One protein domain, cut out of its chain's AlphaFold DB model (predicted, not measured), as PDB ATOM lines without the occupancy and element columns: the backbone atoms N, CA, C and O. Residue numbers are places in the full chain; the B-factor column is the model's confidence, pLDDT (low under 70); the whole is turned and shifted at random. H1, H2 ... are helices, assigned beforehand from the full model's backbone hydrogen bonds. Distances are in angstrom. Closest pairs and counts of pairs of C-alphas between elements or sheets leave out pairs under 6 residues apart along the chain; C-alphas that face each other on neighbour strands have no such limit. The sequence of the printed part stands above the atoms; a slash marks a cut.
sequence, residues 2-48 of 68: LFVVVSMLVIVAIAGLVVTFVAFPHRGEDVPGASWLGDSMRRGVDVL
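This is residues 2 to 48 of the 68 residues of an uncharacterized protein of Nocardioides euryhalodurans (UniProt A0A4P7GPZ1). One long, unbent helix, H1, sticks out as an arm with its residues 2 to 19, and past its far end a looping link, residues 24 to 34, leads to a shorter helix, H2, which does not pack on H1. The printed part has 47 residues, with two named helices in the order H1, H2 and no named strand, and its class is all helix. The whole is loose, with a radius of gyration of the C-alphas of 13.7 A, and elongated, with spans of 41 by 21 by 17 A.

Find C-alpha 2 at (-32.702, 46.518, -57.795), where H1, residues 2 to 23, begins. From there watch z rise as the helix runs 31.5 A to C-alpha 23 at (-33.057, 40.703, -26.824). Go on through the link to Ser 35, where H2, residues 35 to 45, begins; it is 15.8 A long and ends at C-alpha 45 at (-51.855, 45.088, -24.051).

Compare the C-alphas of H1 and H2 and you will find the two helices apart, with no C-alpha of the one within 8 A of the other. Look along residues 2 to 19 of H1, which stand free. Residues 43 to 48, of which 43 to 45 belong to H2, also stand free. Check the backbone O and N atoms in H1 and H2: every O i to N i+4 pair is within hydrogen-bond range.

The C-alphas of Leu 2 and Asp 46, the two farthest apart, are 41.7 A from each other. The printed part has no cut, and its link from H1 to H2, 11 residues, is long. Read the B-factor column: the mean pLDDT of the printed part is 80.4, and residues 24 to 32 and residue 38 are under 70.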
ATOM      1  N   LEU A   2     -32.145  45.643 -58.847       96.25
ATOM      2  CA  LEU A   2     -32.702  46.518 -57.795       96.25
ATOM      3  C   LEU A   2     -33.668  45.792 -56.844       96.25
ATOM      4  O   LEU A   2     -33.524  45.883 -55.634       96.25
ATOM      5  N   PHE A   3     -34.604  45.015 -57.394       96.94
ATOM      6  CA  PHE A   3     -35.574  44.258 -56.600       96.94
ATOM      7  C   PHE A   3     -34.906  43.310 -55.594       96.94
ATOM      8  O   PHE A   3     -35.293  43.272 -54.437       96.94
ATOM      9  N   VAL A   4     -33.843  42.614 -56.011       96.94
ATOM     10  CA  VAL A   4     -33.079  41.697 -55.149       96.94
ATOM     11  C   VAL A   4     -32.410  42.453 -54.004       96.94
ATOM     12  O   VAL A   4     -32.454  42.000 -52.865       96.94
ATOM     13  N   VAL A   5     -31.834  43.625 -54.289       97.75
ATOM     14  CA  VAL A   5     -31.219  44.484 -53.267       97.75
ATOM     15  C   VAL A   5     -32.265  44.951 -52.254       97.75
ATOM     16  O   VAL A   5     -32.037  44.850 -51.052       97.75
ATOM     17  N   VAL A   6     -33.433  45.396 -52.726       98.19
ATOM     18  CA  VAL A   6     -34.541  45.811 -51.851       98.19
ATOM     19  C   VAL A   6     -35.014  44.644 -50.987       98.19
ATOM     20  O   VAL A   6     -35.133  44.801 -49.775       98.19
ATOM     21  N   SER A   7     -35.217  43.459 -51.567       97.81
ATOM     22  CA  SER A   7     -35.612  42.267 -50.809       97.81
ATOM     23  C   SER A   7     -34.583  41.892 -49.740       97.81
ATOM     24  O   SER A   7     -34.966  41.592 -48.614       97.81
ATOM     25  N   MET A   8     -33.286  41.956 -50.054       97.88
ATOM     26  CA  MET A   8     -32.217  41.713 -49.080       97.88
ATOM     27  C   MET A   8     -32.266  42.701 -47.914       97.88
ATOM     28  O   MET A   8     -32.207  42.281 -46.760       97.88
ATOM     29  N   LEU A   9     -32.438  43.996 -48.193       98.31
ATOM     30  CA  LEU A   9     -32.559  45.013 -47.146       98.31
ATOM     31  C   LEU A   9     -33.787  44.782 -46.262       98.31
ATOM     32  O   LEU A   9     -33.683  44.895 -45.043       98.31
ATOM     33  N   VAL A  10     -34.927  44.416 -46.854       98.19
ATOM     34  CA  VAL A  10     -36.150  44.091 -46.103       98.19
ATOM     35  C   VAL A  10     -35.917  42.904 -45.172       98.19
ATOM     36  O   VAL A  10     -36.274  42.970 -43.999       98.19
ATOM     37  N   ILE A  11     -35.273  41.840 -45.658       98.25
ATOM     38  CA  ILE A  11     -34.965  40.659 -44.841       98.25
ATOM     39  C   ILE A  11     -34.038  41.034 -43.678       98.25
ATOM     40  O   ILE A  11     -34.307  40.650 -42.541       98.25
ATOM     41  N   VAL A  12     -32.986  41.814 -43.938       98.06
ATOM     42  CA  VAL A  12     -32.062  42.290 -42.896       98.06
ATOM     43  C   VAL A  12     -32.789  43.158 -41.866       98.06
ATOM     44  O   VAL A  12     -32.577  42.984 -40.666       98.06
ATOM     45  N   ALA A  13     -33.682  44.044 -42.308       97.00
ATOM     46  CA  ALA A  13     -34.479  44.881 -41.416       97.00
ATOM     47  C   ALA A  13     -35.394  44.040 -40.509       97.00
ATOM     48  O   ALA A  13     -35.426  44.258 -39.298       97.00
ATOM     49  N   ILE A  14     -36.088  43.043 -41.070       97.00
ATOM     50  CA  ILE A  14     -36.947  42.129 -40.304       97.00
ATOM     51  C   ILE A  14     -36.112  41.314 -39.310       97.00
ATOM     52  O   ILE A  14     -36.490  41.198 -38.148       97.00
ATOM     53  N   ALA A  15     -34.961  40.786 -39.729       96.62
ATOM     54  CA  ALA A  15     -34.071  40.041 -38.842       96.62
ATOM     55  C   ALA A  15     -33.585  40.905 -37.666       96.62
ATOM     56  O   ALA A  15     -33.633  40.464 -36.518       96.62
ATOM     57  N   GLY A  16     -33.185  42.153 -37.929       93.31
ATOM     58  CA  GLY A  16     -32.810  43.110 -36.885       93.31
ATOM     59  C   GLY A  16     -33.958  43.406 -35.917       93.31
ATOM     60  O   GLY A  16     -33.745  43.447 -34.704       93.31
ATOM     61  N   LEU A  17     -35.184  43.540 -36.431       88.56
ATOM     62  CA  LEU A  17     -36.382  43.733 -35.613       88.56
ATOM     63  C   LEU A  17     -36.629  42.537 -34.686       88.56
ATOM     64  O   LEU A  17     -36.844  42.733 -33.492       88.56
ATOM     65  N   VAL A  18     -36.546  41.311 -35.212       90.00
ATOM     66  CA  VAL A  18     -36.705  40.081 -34.420       90.00
ATOM     67  C   VAL A  18     -35.639  39.995 -33.336       90.00
ATOM     68  O   VAL A  18     -35.976  39.773 -32.181       90.00
ATOM     69  N   VAL A  19     -34.364  40.221 -33.666       88.75
ATOM     70  CA  VAL A  19     -33.278  40.192 -32.669       88.75
ATOM     71  C   VAL A  19     -33.506  41.236 -31.581       88.75
ATOM     72  O   VAL A  19     -33.351  40.926 -30.405       88.75
ATOM     73  N   THR A  20     -33.932  42.445 -31.944       82.75
ATOM     74  CA  THR A  20     -34.241  43.509 -30.976       82.75
ATOM     75  C   THR A  20     -35.419  43.121 -30.078       82.75
ATOM     76  O   THR A  20     -35.338  43.267 -28.861       82.75
ATOM     77  N   PHE A  21     -36.484  42.567 -30.664       74.00
ATOM     78  CA  PHE A  21     -37.658  42.073 -29.941       74.00
ATOM     79  C   PHE A  21     -37.387  40.796 -29.137       74.00
ATOM     80  O   PHE A  21     -38.139  40.468 -28.241       74.00
ATOM     81  N   VAL A  22     -36.343  40.030 -29.416       82.00
ATOM     82  CA  VAL A  22     -35.975  38.910 -28.541       82.00
ATOM     83  C   VAL A  22     -35.032  39.400 -27.448       82.00
ATOM     84  O   VAL A  22     -35.183  39.033 -26.290       82.00
ATOM     85  N   ALA A  23     -34.073  40.265 -27.772       78.00
ATOM     86  CA  ALA A  23     -33.057  40.703 -26.824       78.00
ATOM     87  C   ALA A  23     -33.606  41.635 -25.730       78.00
ATOM     88  O   ALA A  23     -33.227  41.481 -24.571       78.00
ATOM     89  N   PHE A  24     -34.487  42.581 -26.071       68.62
ATOM     90  CA  PHE A  24     -34.896  43.651 -25.151       68.62
ATOM     91  C   PHE A  24     -36.190  43.407 -24.339       68.62
ATOM     92  O   PHE A  24     -36.205  43.764 -23.161       68.62
ATOM     93  N   PRO A  25     -37.267  42.765 -24.829       64.81
ATOM     94  CA  PRO A  25     -38.546  42.745 -24.117       64.81
ATOM     95  C   PRO A  25     -38.774  41.460 -23.304       64.81
ATOM     96  O   PRO A  25     -39.807  40.811 -23.425       64.81
ATOM     97  N   HIS A  26     -37.849  41.110 -22.408       56.56
ATOM     98  CA  HIS A  26     -38.113  40.079 -21.388       56.56
ATOM     99  C   HIS A  26     -38.658  40.657 -20.069       56.56
ATOM    100  O   HIS A  26     -39.096  39.897 -19.208       56.56
ATOM    101  N   ARG A  27     -38.620  41.987 -19.875       59.00
ATOM    102  CA  ARG A  27     -38.949  42.632 -18.582       59.00
ATOM    103  C   ARG A  27     -39.802  43.903 -18.665       59.00
ATOM    104  O   ARG A  27     -39.993  44.562 -17.650       59.00
ATOM    105  N   GLY A  28     -40.327  44.248 -19.842       59.38
ATOM    106  CA  GLY A  28     -41.023  45.526 -20.041       59.38
ATOM    107  C   GLY A  28     -40.090  46.746 -20.032       59.38
ATOM    108  O   GLY A  28     -40.562  47.857 -19.824       59.38
ATOM    109  N   GLU A  29     -38.783  46.543 -20.233       64.38
ATOM    110  CA  GLU A  29     -37.823  47.626 -20.458       64.38
ATOM    111  C   GLU A  29     -37.928  48.149 -21.894       64.38
ATOM    112  O   GLU A  29     -38.049  47.378 -22.850       64.38
ATOM    113  N   ASP A  30     -37.891  49.475 -22.032       64.75
ATOM    114  CA  ASP A  30     -37.981  50.159 -23.318       64.75
ATOM    115  C   ASP A  30     -36.744  49.902 -24.187       64.75
ATOM    116  O   ASP A  30     -35.606  49.850 -23.714       64.75
ATOM    117  N   VAL A  31     -36.964  49.792 -25.498       67.06
ATOM    118  CA  VAL A  31     -35.882  49.620 -26.472       67.06
ATOM    119  C   VAL A  31     -35.029  50.901 -26.517       67.06
ATOM    120  O   VAL A  31     -35.581  51.985 -26.754       67.06
ATOM    121  N   PRO A  32     -33.692  50.827 -26.345       67.50
ATOM    122  CA  PRO A  32     -32.827  52.004 -26.360       67.50
ATOM    123  C   PRO A  32     -32.949  52.766 -27.687       67.50
ATOM    124  O   PRO A  32     -32.647  52.230 -28.752       67.50
ATOM    125  N   GLY A  33     -33.398  54.023 -27.630       72.62
ATOM    126  CA  GLY A  33     -33.577  54.888 -28.805       72.62
ATOM    127  C   GLY A  33     -34.940  54.790 -29.508       72.62
ATOM    128  O   GLY A  33     -35.161  55.516 -30.475       72.62
ATOM    129  N   ALA A  34     -35.868  53.951 -29.026       71.31
ATOM    130  CA  ALA A  34     -37.197  53.777 -29.624       71.31
ATOM    131  C   ALA A  34     -38.318  53.622 -28.573       71.31
ATOM    132  O   ALA A  34     -39.110  52.683 -28.629       71.31
ATOM    133  N   SER A  35     -38.427  54.576 -27.639       72.69
ATOM    134  CA  SER A  35     -39.479  54.596 -26.599       72.69
ATOM    135  C   SER A  35     -40.907  54.567 -27.162       72.69
ATOM    136  O   SER A  35     -41.798  53.947 -26.591       72.69
ATOM    137  N   TRP A  36     -41.116  55.150 -28.347       73.94
ATOM    138  CA  TRP A  36     -42.409  55.159 -29.041       73.94
ATOM    139  C   TRP A  36     -42.932  53.752 -29.390       73.94
ATOM    140  O   TRP A  36     -44.145  53.546 -29.505       73.94
ATOM    141  N   LEU A  37     -42.031  52.777 -29.555       72.50
ATOM    142  CA  LEU A  37     -42.388  51.390 -29.839       72.50
ATOM    143  C   LEU A  37     -42.920  50.692 -28.577       72.50
ATOM    144  O   LEU A  37     -43.909  49.961 -28.658       72.50
ATOM    145  N   GLY A  38     -42.319  50.985 -27.418       68.81
ATOM    146  CA  GLY A  38     -42.769  50.505 -26.108       68.81
ATOM    147  C   GLY A  38     -44.159  51.032 -25.752       68.81
ATOM    148  O   GLY A  38     -45.056  50.246 -25.446       68.81
ATOM    149  N   ASP A  39     -44.386  52.340 -25.918       71.62
ATOM    150  CA  ASP A  39     -45.691  52.977 -25.671       71.62
ATOM    151  C   ASP A  39     -46.820  52.377 -26.523       71.62
ATOM    152  O   ASP A  39     -47.943  52.178 -26.049       71.62
ATOM    153  N   SER A  40     -46.524  52.066 -27.788       77.38
ATOM    154  CA  SER A  40     -47.495  51.486 -28.720       77.38
ATOM    155  C   SER A  40     -47.849  50.044 -28.348       77.38
ATOM    156  O   SER A  40     -49.021  49.668 -28.389       77.38
ATOM    157  N   MET A  41     -46.858  49.247 -27.934       71.19
ATOM    158  CA  MET A  41     -47.098  47.888 -27.439       71.19
ATOM    159  C   MET A  41     -47.896  47.892 -26.135       71.19
ATOM    160  O   MET A  41     -48.837  47.111 -26.000       71.19
ATOM    161  N   ARG A  42     -47.580  48.799 -25.203       70.31
ATOM    162  CA  ARG A  42     -48.260  48.901 -23.904       70.31
ATOM    163  C   ARG A  42     -49.747  49.213 -24.060       70.31
ATOM    164  O   ARG A  42     -50.577  48.533 -23.469       70.31
ATOM    165  N   ARG A  43     -50.083  50.149 -24.957       71.75
ATOM    166  CA  ARG A  43     -51.483  50.448 -25.305       71.75
ATOM    167  C   ARG A  43     -52.215  49.264 -25.922       71.75
ATOM    168  O   ARG A  43     -53.410  49.146 -25.711       71.75
ATOM    169  N   GLY A  44     -51.530  48.414 -26.689       74.44
ATOM    170  CA  GLY A  44     -52.127  47.206 -27.263       74.44
ATOM    171  C   GLY A  44     -52.464  46.147 -26.211       74.44
ATOM    172  O   GLY A  44     -53.490  45.481 -26.329       74.44
ATOM    173  N   VAL A  45     -51.636  46.024 -25.168       71.81
ATOM    174  CA  VAL A  45     -51.855  45.088 -24.051       71.81
ATOM    175  C   VAL A  45     -53.071  45.478 -23.212       71.81
ATOM    176  O   VAL A  45     -53.846  44.598 -22.853       71.81
ATOM    177  N   ASP A  46     -53.294  46.772 -22.971       71.31
ATOM    178  CA  ASP A  46     -54.442  47.251 -22.182       71.31
ATOM    179  C   ASP A  46     -55.807  46.907 -22.811       71.31
ATOM    180  O   ASP A  46     -56.824  46.883 -22.119       71.31
ATOM    181  N   VAL A  47     -55.853  46.633 -24.119       77.00
ATOM    182  CA  VAL A  47     -57.090  46.264 -24.835       77.00
ATOM    183  C   VAL A  47     -57.334  44.754 -24.837       77.00
ATOM    184  O   VAL A  47     -58.410  44.299 -25.230       77.00
ATOM    185  N   LEU A  48     -56.340  43.955 -24.441       76.44
ATOM    186  CA  LEU A  48     -56.455  42.505 -24.449       76.44
ATOM    187  C   LEU A  48     -57.117  42.020 -23.149       76.44
ATOM    188  O   LEU A  48     -56.705  42.429 -22.064       76.44
TER     189      LEU A  48